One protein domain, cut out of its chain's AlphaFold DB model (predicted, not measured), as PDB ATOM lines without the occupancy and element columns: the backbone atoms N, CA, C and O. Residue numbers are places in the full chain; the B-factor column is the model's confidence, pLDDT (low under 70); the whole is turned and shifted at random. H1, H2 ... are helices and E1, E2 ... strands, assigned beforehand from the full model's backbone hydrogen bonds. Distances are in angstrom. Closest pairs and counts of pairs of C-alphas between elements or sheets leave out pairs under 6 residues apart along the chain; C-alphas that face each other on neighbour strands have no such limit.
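Overview. This is residues 7 to 89 of the 201 residues of an uncharacterized protein of Spirochaetaceae bacterium (UniProt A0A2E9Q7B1). A strongly twisted sheet of four strands has two short helices, H1 and H2, over its E3 and E4 side, and a third, H3, on the opposite face from H2. Residues 26 to 40 make a long loop at one end. The printed part has 83 residues, mixed in class, with three named helices and four named strands in the order E1 E2 H1 H2 E3 H3 E4; the sheet's order is E2 E1 E3 E4, all antiparallel. It is compact, with a radius of gyration of the C-alphas of 12.2 A and spans of 34, 32 and 18 A.

Arrangement. E1, residues 7 to 14, and E2, residues 17 to 25, form an antiparallel hairpin, with N 10 and O 22 within hydrogen-bond range at 2.8 A. H1, residues 41 to 46, is on the sheet at a height of 8.1 A, over E3, residues 62 to 70; their closest C-alphas are Cys 41 and Cys 68, 6.0 A. H2, residues 48 to 55, is over E3 and E4, residues 86 to 88, at a height of 10.0 A; the closest C-alphas of H2 and E4 are Arg 55 and Ile 88, 6.5 A. E2, H1, H2 and E3 form a split strand-helix-strand unit, two strands running the same way with E1 between them, its crossover right-handed. E3 is antiparallel to E1, N 9 to O 67 being 2.8 A, and to E4, N 64 to O 88 being 2.8 A. H3, residues 77 to 82, is on the sheet; its closest C-alpha to E1 is Val 81, 7.5 A from Leu 11. Every O i to N i+4 pair is within range in H2, but 1 of 2 in H1 and 0 of 2 in H3, where 2 of 3 O i to N i+3 pairs are.

Along the chain. E1 begins at C-alpha 7 (134.742, 201.039, 84.548) and is 22.7 A long, E2 24.5 A, H1 8.8 A, H2 10.1 A, E3 25.4 A and H3 9.4 A. E4, 6.5 A long, ends at C-alpha 88 (151.282, 200.668, 90.686).

Size, cuts and confidence. The C-alphas of Gly 15 and Asn 38, the two farthest apart, are 35.1 A apart. The printed part has no cut, and the link from E2 to H1 is long. The model's pLDDT is under 70 at residues 30 to 38, 75 and 77.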
ATOM      1  N   TYR A   7     134.144 199.970  83.764       89.00
ATOM      2  CA  TYR A   7     134.742 201.039  84.548       89.00
ATOM      3  C   TYR A   7     136.205 200.731  84.835       89.00
ATOM      4  O   TYR A   7     136.547 199.631  85.270       89.00
ATOM      5  N   LEU A   8     137.047 201.744  84.659       90.75
ATOM      6  CA  LEU A   8     138.359 201.800  85.277       90.75
ATOM      7  C   LEU A   8     138.176 202.230  86.730       90.75
ATOM      8  O   LEU A   8     137.720 203.342  87.005       90.75
ATOM      9  N   VAL A   9     138.580 201.367  87.653       91.12
ATOM     10  CA  VAL A   9     138.596 201.654  89.085       91.12
ATOM     11  C   VAL A   9     140.045 201.777  89.534       91.12
ATOM     12  O   VAL A   9     140.844 200.847  89.416       91.12
ATOM     13  N   PHE A  10     140.379 202.943  90.070       92.38
ATOM     14  CA  PHE A  10     141.686 203.260  90.617       92.38
ATOM     15  C   PHE A  10     141.576 203.461  92.127       92.38
ATOM     16  O   PHE A  10     141.040 204.460  92.608       92.38
ATOM     17  N   LEU A  11     142.078 202.476  92.864       92.69
ATOM     18  CA  LEU A  11     142.105 202.445  94.321       92.69
ATOM     19  C   LEU A  11     143.443 202.996  94.813       92.69
ATOM     20  O   LEU A  11     144.494 202.563  94.337       92.69
ATOM     21  N   VAL A  12     143.413 203.914  95.774       92.06
ATOM     22  CA  VAL A  12     144.609 204.520  96.373       92.06
ATOM     23  C   VAL A  12     144.700 204.120  97.836       92.06
ATOM     24  O   VAL A  12     143.741 204.287  98.584       92.06
ATOM     25  N   PHE A  13     145.860 203.614  98.245       90.81
ATOM     26  CA  PHE A  13     146.120 203.119  99.592       90.81
ATOM     27  C   PHE A  13     147.299 203.845 100.244       90.81
ATOM     28  O   PHE A  13     148.344 203.973  99.605       90.81
ATOM     29  N   SER A  14     147.188 204.200 101.527       88.44
ATOM     30  CA  SER A  14     148.309 204.617 102.390       88.44
ATOM     31  C   SER A  14     148.367 203.758 103.641       88.44
ATOM     32  O   SER A  14     147.349 203.466 104.261       88.44
ATOM     33  N   GLY A  15     149.568 203.324 104.033       81.44
ATOM     34  CA  GLY A  15     149.748 202.559 105.276       81.44
ATOM     35  C   GLY A  15     148.901 201.278 105.368       81.44
ATOM     36  O   GLY A  15     148.605 200.825 106.466       81.44
ATOM     37  N   GLY A  16     148.478 200.714 104.229       80.44
ATOM     38  CA  GLY A  16     147.615 199.528 104.161       80.44
ATOM     39  C   GLY A  16     146.106 199.806 104.238       80.44
ATOM     40  O   GLY A  16     145.326 198.872 104.086       80.44
ATOM     41  N   SER A  17     145.688 201.060 104.423       85.94
ATOM     42  CA  SER A  17     144.280 201.480 104.392       85.94
ATOM     43  C   SER A  17     143.919 202.099 103.045       85.94
ATOM     44  O   SER A  17     144.780 202.652 102.366       85.94
ATOM     45  N   LEU A  18     142.652 201.974 102.639       88.12
ATOM     46  CA  LEU A  18     142.129 202.618 101.434       88.12
ATOM     47  C   LEU A  18     141.855 204.101 101.725       88.12
ATOM     48  O   LEU A  18     141.006 204.410 102.557       88.12
ATOM     49  N   ASP A  19     142.527 204.991 101.001       87.25
ATOM     50  CA  ASP A  19     142.359 206.442 101.123       87.25
ATOM     51  C   ASP A  19     141.287 206.974 100.167       87.25
ATOM     52  O   ASP A  19     140.491 207.838 100.531       87.25
ATOM     53  N   ALA A  20     141.291 206.494  98.918       89.38
ATOM     54  CA  ALA A  20     140.434 207.017  97.857       89.38
ATOM     55  C   ALA A  20     140.082 205.957  96.806       89.38
ATOM     56  O   ALA A  20     140.845 205.024  96.543       89.38
ATOM     57  N   ILE A  21     138.924 206.151  96.170       89.50
ATOM     58  CA  ILE A  21     138.458 205.388  95.012       89.50
ATOM     59  C   ILE A  21     138.131 206.379  93.899       89.50
ATOM     60  O   ILE A  21     137.327 207.289  94.090       89.50
ATOM     61  N   HIS A  22     138.716 206.170  92.724       89.12
ATOM     62  CA  HIS A  22     138.352 206.883  91.505       89.12
ATOM     63  C   HIS A  22     137.744 205.899  90.513       89.12
ATOM     64  O   HIS A  22     138.348 204.871  90.214       89.12
ATOM     65  N   MET A  23     136.554 206.213  90.009       88.12
ATOM     66  CA  MET A  23     135.845 205.389  89.034       88.12
ATOM     67  C   MET A  23     135.553 206.227  87.800       88.12
ATOM     68  O   MET A  23     134.894 207.261  87.895       88.12
ATOM     69  N   GLU A  24     136.033 205.783  86.646       86.50
ATOM     70  CA  GLU A  24     135.794 206.445  85.367       86.50
ATOM     71  C   GLU A  24     135.293 205.401  84.358       86.50
ATOM     72  O   GLU A  24     135.801 204.281  84.297       86.50
ATOM     73  N   SER A  25     134.271 205.750  83.572       86.94
ATOM     74  CA  SER A  25     133.816 204.910  82.455       86.94
ATOM     75  C   SER A  25     134.966 204.751  81.457       86.94
ATOM     76  O   SER A  25     135.519 205.753  80.998       86.94
ATOM     77  N   TRP A  26     135.324 203.507  81.115       84.94
ATOM     78  CA  TRP A  26     136.465 203.233  80.239       84.94
ATOM     79  C   TRP A  26     136.270 203.851  78.853       84.94
ATOM     80  O   TRP A  26     137.148 204.543  78.343       84.94
ATOM     81  N   HIS A  27     135.070 203.698  78.290       77.62
ATOM     82  CA  HIS A  27     134.720 204.240  76.976       77.62
ATOM     83  C   HIS A  27     134.786 205.773  76.902       77.62
ATOM     84  O   HIS A  27     134.925 206.320  75.812       77.62
ATOM     85  N   ASN A  28     134.723 206.462  78.046       74.69
ATOM     86  CA  ASN A  28     134.776 207.922  78.135       74.69
ATOM     87  C   ASN A  28     136.055 208.435  78.816       74.69
ATOM     88  O   ASN A  28     136.118 209.612  79.180       74.69
ATOM     89  N   TYR A  29     137.066 207.586  79.019       74.31
ATOM     90  CA  TYR A  29     138.280 207.958  79.743       74.31
ATOM     91  C   TYR A  29     139.151 208.929  78.929       74.31
ATOM     92  O   TYR A  29     140.112 208.551  78.276       74.31
ATOM     93  N   ALA A  30     138.847 210.226  78.968       68.56
ATOM     94  CA  ALA A  30     139.554 211.234  78.168       68.56
ATOM     95  C   ALA A  30     140.948 211.602  78.713       68.56
ATOM     96  O   ALA A  30     141.731 212.272  78.041       68.56
ATOM     97  N   ASN A  31     141.256 211.182  79.943       68.00
ATOM     98  CA  ASN A  31     142.409 211.662  80.695       68.00
ATOM     99  C   ASN A  31     143.702 210.875  80.432       68.00
ATOM    100  O   ASN A  31     144.736 211.260  80.969       68.00
ATOM    101  N   GLY A  32     143.663 209.783  79.660       62.72
ATOM    102  CA  GLY A  32     144.805 208.898  79.398       62.72
ATOM    103  C   GLY A  32     145.514 209.121  78.058       62.72
ATOM    104  O   GLY A  32     145.121 209.974  77.261       62.72
ATOM    105  N   PRO A  33     146.561 208.328  77.761       62.12
ATOM    106  CA  PRO A  33     147.186 208.316  76.444       62.12
ATOM    107  C   PRO A  33     146.160 207.963  75.354       62.12
ATOM    108  O   PRO A  33     145.589 206.875  75.355       62.12
ATOM    109  N   LYS A  34     145.942 208.880  74.399       67.56
ATOM    110  CA  LYS A  34     144.868 208.778  73.389       67.56
ATOM    111  C   LYS A  34     144.903 207.490  72.551       67.56
ATOM    112  O   LYS A  34     143.866 207.055  72.069       67.56
ATOM    113  N   TYR A  35     146.074 206.868  72.393       63.12
ATOM    114  CA  TYR A  35     146.250 205.629  71.624       63.12
ATOM    115  C   TYR A  35     145.769 204.360  72.349       63.12
ATOM    116  O   TYR A  35     145.742 203.292  71.740       63.12
ATOM    117  N   LEU A  36     145.393 204.456  73.629       61.72
ATOM    118  CA  LEU A  36     144.899 203.323  74.419       61.72
ATOM    119  C   LEU A  36     143.370 203.262  74.498       61.72
ATOM    120  O   LEU A  36     142.832 202.244  74.909       61.72
ATOM    121  N   LEU A  37     142.664 204.304  74.045       61.44
ATOM    122  CA  LEU A  37     141.197 204.398  74.140       61.44
ATOM    123  C   LEU A  37     140.447 203.415  73.230       61.44
ATOM    124  O   LEU A  37     139.265 203.171  73.438       61.44
ATOM    125  N   ASN A  38     141.140 202.824  72.253       69.38
ATOM    126  CA  ASN A  38     140.589 201.791  71.373       69.38
ATOM    127  C   ASN A  38     140.905 200.363  71.849       69.38
ATOM    128  O   ASN A  38     140.562 199.408  71.154       69.38
ATOM    129  N   ARG A  39     141.592 200.204  72.988       79.44
ATOM    130  CA  ARG A  39     141.966 198.895  73.539       79.44
ATOM    131  C   ARG A  39     141.019 198.477  74.669       79.44
ATOM    132  O   ARG A  39     140.429 199.349  75.316       79.44
ATOM    133  N   PRO A  40     140.866 197.166  74.932       86.81
ATOM    134  CA  PRO A  40     140.207 196.681  76.140       86.81
ATOM    135  C   PRO A  40     140.834 197.286  77.402       86.81
ATOM    136  O   PRO A  40     142.043 197.532  77.443       86.81
ATOM    137  N   CYS A  41     140.019 197.526  78.430       87.19
ATOM    138  CA  CYS A  41     140.467 198.158  79.673       87.19
ATOM    139  C   CYS A  41     141.590 197.348  80.329       87.19
ATOM    140  O   CYS A  41     142.606 197.903  80.740       87.19
ATOM    141  N   GLU A  42     141.427 196.028  80.358       88.31
ATOM    142  CA  GLU A  42     142.343 195.061  80.952       88.31
ATOM    143  C   GLU A  42     143.723 195.115  80.286       88.31
ATOM    144  O   GLU A  42     144.738 195.112  80.974       88.31
ATOM    145  N   GLU A  43     143.769 195.256  78.959       86.00
ATOM    146  CA  GLU A  43     145.027 195.414  78.222       86.00
ATOM    147  C   GLU A  43     145.662 196.784  78.505       86.00
ATOM    148  O   GLU A  43     146.872 196.907  78.696       86.00
ATOM    149  N   ALA A  44     144.847 197.839  78.561       85.69
ATOM    150  CA  ALA A  44     145.345 199.193  78.747       85.69
ATOM    151  C   ALA A  44     145.927 199.433  80.149       85.69
ATOM    152  O   ALA A  44     146.918 200.152  80.264       85.69
ATOM    153  N   ILE A  45     145.368 198.836  81.210       88.50
ATOM    154  CA  ILE A  45     145.911 198.992  82.575       88.50
ATOM    155  C   ILE A  45     147.270 198.302  82.761       88.50
ATOM    156  O   ILE A  45     148.055 198.703  83.627       88.50
ATOM    157  N   GLU A  46     147.575 197.298  81.939       87.56
ATOM    158  CA  GLU A  46     148.880 196.639  81.908       87.56
ATOM    159  C   GLU A  46     149.930 197.449  81.128       87.56
ATOM    160  O   GLU A  46     151.129 197.282  81.365       87.56
ATOM    161  N   ASP A  47     149.515 198.387  80.268       84.44
ATOM    162  CA  ASP A  47     150.433 199.193  79.463       84.44
ATOM    163  C   ASP A  47     151.317 200.116  80.339       84.44
ATOM    164  O   ASP A  47     150.810 200.924  81.134       84.44
ATOM    165  N   PRO A  48     152.657 200.081  80.184       81.50
ATOM    166  CA  PRO A  48     153.567 200.892  80.992       81.50
ATOM    167  C   PRO A  48     153.320 202.402  80.910       81.50
ATOM    168  O   PRO A  48     153.565 203.127  81.880       81.50
ATOM    169  N   SER A  49     152.850 202.905  79.769       78.50
ATOM    170  CA  SER A  49     152.564 204.326  79.573       78.50
ATOM    171  C   SER A  49     151.282 204.742  80.284       78.50
ATOM    172  O   SER A  49     151.229 205.836  80.853       78.50
ATOM    173  N   PHE A  50     150.281 203.863  80.313       83.50
ATOM    174  CA  PHE A  50     149.065 204.064  81.094       83.50
ATOM    175  C   PHE A  50     149.355 204.067  82.593       83.50
ATOM    176  O   PHE A  50     148.978 204.996  83.312       83.50
ATOM    177  N   GLN A  51     150.125 203.080  83.058       87.69
ATOM    178  CA  GLN A  51     150.579 203.040  84.442       87.69
ATOM    179  C   GLN A  51     151.362 204.308  84.784       87.69
ATOM    180  O   GLN A  51     151.085 204.942  85.795       87.69
ATOM    181  N   LYS A  52     152.300 204.741  83.932       83.06
ATOM    182  CA  LYS A  52     153.083 205.968  84.148       83.06
ATOM    183  C   LYS A  52     152.204 207.206  84.330       83.06
ATOM    184  O   LYS A  52     152.540 208.040  85.167       83.06
ATOM    185  N   HIS A  53     151.117 207.332  83.570       84.62
ATOM    186  CA  HIS A  53     150.139 208.412  83.728       84.62
ATOM    187  C   HIS A  53     149.487 208.385  85.117       84.62
ATOM    188  O   HIS A  53     149.539 209.374  85.845       84.62
ATOM    189  N   LEU A  54     148.964 207.232  85.545       88.00
ATOM    190  CA  LEU A  54     148.288 207.107  86.842       88.00
ATOM    191  C   LEU A  54     149.241 207.189  88.039       88.00
ATOM    192  O   LEU A  54     148.880 207.730  89.082       88.00
ATOM    193  N   ARG A  55     150.493 206.754  87.880       88.38
ATOM    194  CA  ARG A  55     151.542 206.887  88.903       88.38
ATOM    195  C   ARG A  55     151.841 208.339  89.282       88.38
ATOM    196  O   ARG A  55     152.342 208.564  90.378       88.38
ATOM    197  N   GLN A  56     151.551 209.311  88.411       83.38
ATOM    198  CA  GLN A  56     151.704 210.743  88.712       83.38
ATOM    199  C   GLN A  56     150.616 211.276  89.652       83.38
ATOM    200  O   GLN A  56     150.802 212.331  90.248       83.38
ATOM    201  N   ARG A  57     149.494 210.556  89.792       84.94
ATOM    202  CA  ARG A  57     148.401 210.909  90.711       84.94
ATOM    203  C   ARG A  57     148.642 210.414  92.143       84.94
ATOM    204  O   ARG A  57     147.871 210.757  93.029       84.94
ATOM    205  N   LEU A  58     149.682 209.607  92.371       85.12
ATOM    206  CA  LEU A  58     150.017 209.043  93.678       85.12
ATOM    207  C   LEU A  58     151.096 209.876  94.379       85.12
ATOM    208  O   LEU A  58     152.116 210.225  93.784       85.12
ATOM    209  N   SER A  59     150.895 210.120  95.669       85.25
ATOM    210  CA  SER A  59     151.860 210.760  96.563       85.25
ATOM    211  C   SER A  59     152.893 209.764  97.102       85.25
ATOM    212  O   SER A  59     152.736 208.546  97.013       85.25
ATOM    213  N   THR A  60     153.971 210.277  97.699       82.25
ATOM    214  CA  THR A  60     154.979 209.424  98.353       82.25
ATOM    215  C   THR A  60     154.335 208.625  99.489       82.25
ATOM    216  O   THR A  60     153.621 209.191 100.309       82.25
ATOM    217  N   GLY A  61     154.586 207.314  99.534       81.69
ATOM    218  CA  GLY A  61     153.996 206.408 100.528       81.69
ATOM    219  C   GLY A  61     152.626 205.840 100.144       81.69
ATOM    220  O   GLY A  61     152.186 204.879 100.776       81.69
ATOM    221  N   GLN A  62     151.995 206.359  99.084       90.19
ATOM    222  CA  GLN A  62     150.775 205.773  98.534       90.19
ATOM    223  C   GLN A  62     151.082 204.556  97.655       90.19
ATOM    224  O   GLN A  62     152.202 204.372  97.179       90.19
ATOM    225  N   LYS A  63     150.072 203.723  97.419       91.38
ATOM    226  CA  LYS A  63     150.058 202.666  96.406       91.38
ATOM    227  C   LYS A  63     148.746 202.722  95.646       91.38
ATOM    228  O   LYS A  63     147.696 202.963  96.231       91.38
ATOM    229  N   GLY A  64     148.816 202.494  94.347       92.81
ATOM    230  CA  GLY A  64     147.661 202.403  93.476       92.81
ATOM    231  C   GLY A  64     147.334 200.960  93.131       92.81
ATOM    232  O   GLY A  64     148.250 200.176  92.894       92.81
ATOM    233  N   ARG A  65     146.052 200.623  93.025       94.31
ATOM    234  CA  ARG A  65     145.593 199.378  92.404       94.31
ATOM    235  C   ARG A  65     144.571 199.690  91.324       94.31
ATOM    236  O   ARG A  65     143.614 200.421  91.571       94.31
ATOM    237  N   LEU A  66     144.801 199.141  90.139       92.75
ATOM    238  CA  LEU A  66     143.938 199.291  88.976       92.75
ATOM    239  C   LEU A  66     143.135 198.015  88.773       92.75
ATOM    240  O   LEU A  66     143.711 196.926  88.726       92.75
ATOM    241  N   VAL A  67     141.822 198.156  88.633       92.44
ATOM    242  CA  VAL A  67     140.929 197.069  88.231       92.44
ATOM    243  C   VAL A  67     139.930 197.575  87.197       92.44
ATOM    244  O   VAL A  67     139.469 198.712  87.270       92.44
ATOM    245  N   CYS A  68     139.608 196.719  86.232       91.19
ATOM    246  CA  CYS A  68     138.552 196.945  85.253       91.19
ATOM    247  C   CYS A  68     137.353 196.084  85.647       91.19
ATOM    248  O   CYS A  68     137.516 194.879  85.847       91.19
ATOM    249  N   LYS A  69     136.187 196.707  85.843       90.19
ATOM    250  CA  LYS A  69     134.969 196.025  86.302       90.19
ATOM    251  C   LYS A  69     133.711 196.623  85.700       90.19
ATOM    252  O   LYS A  69     133.634 197.833  85.496       90.19
ATOM    253  N   THR A  70     132.707 195.795  85.449       88.50
ATOM    254  CA  THR A  70     131.372 196.284  85.085       88.50
ATOM    255  C   THR A  70     130.573 196.666  86.330       88.50
ATOM    256  O   THR A  70     130.901 196.281  87.452       88.50
ATOM    257  N   MET A  71     129.496 197.435  86.156       82.69
ATOM    258  CA  MET A  71     128.642 197.835  87.285       82.69
ATOM    259  C   MET A  71     128.053 196.630  88.041       82.69
ATOM    260  O   MET A  71     127.882 196.697  89.254       82.69
ATOM    261  N   SER A  72     127.770 195.524  87.348       81.88
ATOM    262  CA  SER A  72     127.202 194.313  87.954       81.88
ATOM    263  C   SER A  72     128.211 193.565  88.837       81.88
ATOM    264  O   SER A  72     127.828 192.965  89.845       81.88
ATOM    265  N   GLU A  73     129.506 193.650  88.517       81.38
ATOM    266  CA  GLU A  73     130.591 193.092  89.330       81.38
ATOM    267  C   GLU A  73     130.915 193.954  90.562       81.38
ATOM    268  O   GLU A  73     131.460 193.460  91.548       81.38
ATOM    269  N   MET A  74     130.576 195.244  90.534       77.38
ATOM    270  CA  MET A  74     130.862 196.202  91.605       77.38
ATOM    271  C   MET A  74     129.690 196.316  92.583       77.38
ATOM    272  O   MET A  74     129.086 197.375  92.729       77.38
ATOM    273  N   GLN A  75     129.356 195.226  93.277       69.38
ATOM    274  CA  GLN A  75     128.180 195.217  94.159       69.38
ATOM    275  C   GLN A  75     128.365 196.097  95.408       69.38
ATOM    276  O   GLN A  75     127.406 196.707  95.878       69.38
ATOM    277  N   THR A  76     129.586 196.199  95.956       74.56
ATOM    278  CA  THR A  76     129.895 197.080  97.099       74.56
ATOM    279  C   THR A  76     131.330 197.616  97.066       74.56
ATOM    280  O   THR A  76     132.257 196.931  96.631       74.56
ATOM    281  N   MET A  77     131.565 198.809  97.635       66.56
ATOM    282  CA  MET A  77     132.927 199.367  97.738       66.56
ATOM    283  C   MET A  77     133.889 198.498  98.563       66.56
ATOM    284  O   MET A  77     135.090 198.502  98.311       66.56
ATOM    285  N   LYS A  78     133.386 197.735  99.545       70.38
ATOM    286  CA  LYS A  78     134.224 196.839 100.362       70.38
ATOM    287  C   LYS A  78     134.773 195.662  99.556       70.38
ATOM    288  O   LYS A  78     135.893 195.235  99.811       70.38
ATOM    289  N   GLN A  79     134.020 195.166  98.574       73.88
ATOM    290  CA  GLN A  79     134.488 194.098  97.687       73.88
ATOM    291  C   GLN A  79     135.566 194.596  96.718       73.88
ATOM    292  O   GLN A  79     136.484 193.841  96.412       73.88
ATOM    293  N   LEU A  80     135.525 195.879  96.325       76.25
ATOM    294  CA  LEU A  80     136.530 196.468  95.432       76.25
ATOM    295  C   LEU A  80     137.959 196.351  95.975       76.25
ATOM    296  O   LEU A  80     138.882 196.037  95.228       76.25
ATOM    297  N   VAL A  81     138.134 196.537  97.285       79.88
ATOM    298  CA  VAL A  81     139.437 196.431  97.967       79.88
ATOM    299  C   VAL A  81     140.005 195.007  97.925       79.88
ATOM    300  O   VAL A  81     141.223 194.825  97.940       79.88
ATOM    301  N   GLY A  82     139.130 194.000  97.862       78.62
ATOM    302  CA  GLY A  82     139.501 192.587  97.857       78.62
ATOM    303  C   GLY A  82     139.897 192.038  96.485       78.62
ATOM    304  O   GLY A  82     140.465 190.951  96.427       78.62
ATOM    305  N   TYR A  83     139.630 192.756  95.389       81.31
ATOM    306  CA  TYR A  83     140.015 192.275  94.064       81.31
ATOM    307  C   TYR A  83     141.523 192.381  93.835       81.31
ATOM    308  O   TYR A  83     142.169 193.390  94.145       81.31
ATOM    309  N   SER A  84     142.063 191.329  93.222       81.56
ATOM    310  CA  SER A  84     143.376 191.348  92.589       81.56
ATOM    311  C   SER A  84     143.349 192.322  91.414       81.56
ATOM    312  O   SER A  84     142.410 192.322  90.619       81.56
ATOM    313  N   GLY A  85     144.378 193.154  91.307       87.00
ATOM    314  CA  GLY A  85     144.503 194.149  90.250       87.00
ATOM    315  C   GLY A  85     145.957 194.500  89.996       87.00
ATOM    316  O   GLY A  85     146.850 194.040  90.711       87.00
ATOM    317  N   VAL A  86     146.192 195.339  88.992       90.94
ATOM    318  CA  VAL A  86     147.538 195.810  88.664       90.94
ATOM    319  C   VAL A  86     147.966 196.820  89.719       90.94
ATOM    320  O   VAL A  86     147.384 197.900  89.842       90.94
ATOM    321  N   GLU A  87     148.982 196.467  90.501       91.12
ATOM    322  CA  GLU A  87     149.549 197.373  91.492       91.12
ATOM    323  C   GLU A  87     150.548 198.328  90.841       91.12
ATOM    324  O   GLU A  87     151.477 197.933  90.136       91.12
ATOM    325  N   ILE A  88     150.373 199.616  91.115       90.38
ATOM    326  CA  ILE A  88     151.282 200.668  90.686       90.38
ATOM    327  C   ILE A  88     151.801 201.416  91.908       90.38
ATOM    328  O   ILE A  88     151.068 201.774  92.828       90.38
ATOM    329  N   LEU A  89     153.103 201.666  91.919       89.12
ATOM    330  CA  LEU A  89     153.734 202.493  92.938       89.12
ATOM    331  C   LEU A  89     153.824 203.929  92.430       89.12
ATOM    332  O   LEU A  89     153.977 204.110  91.218       89.12
TER     333      LEU A  89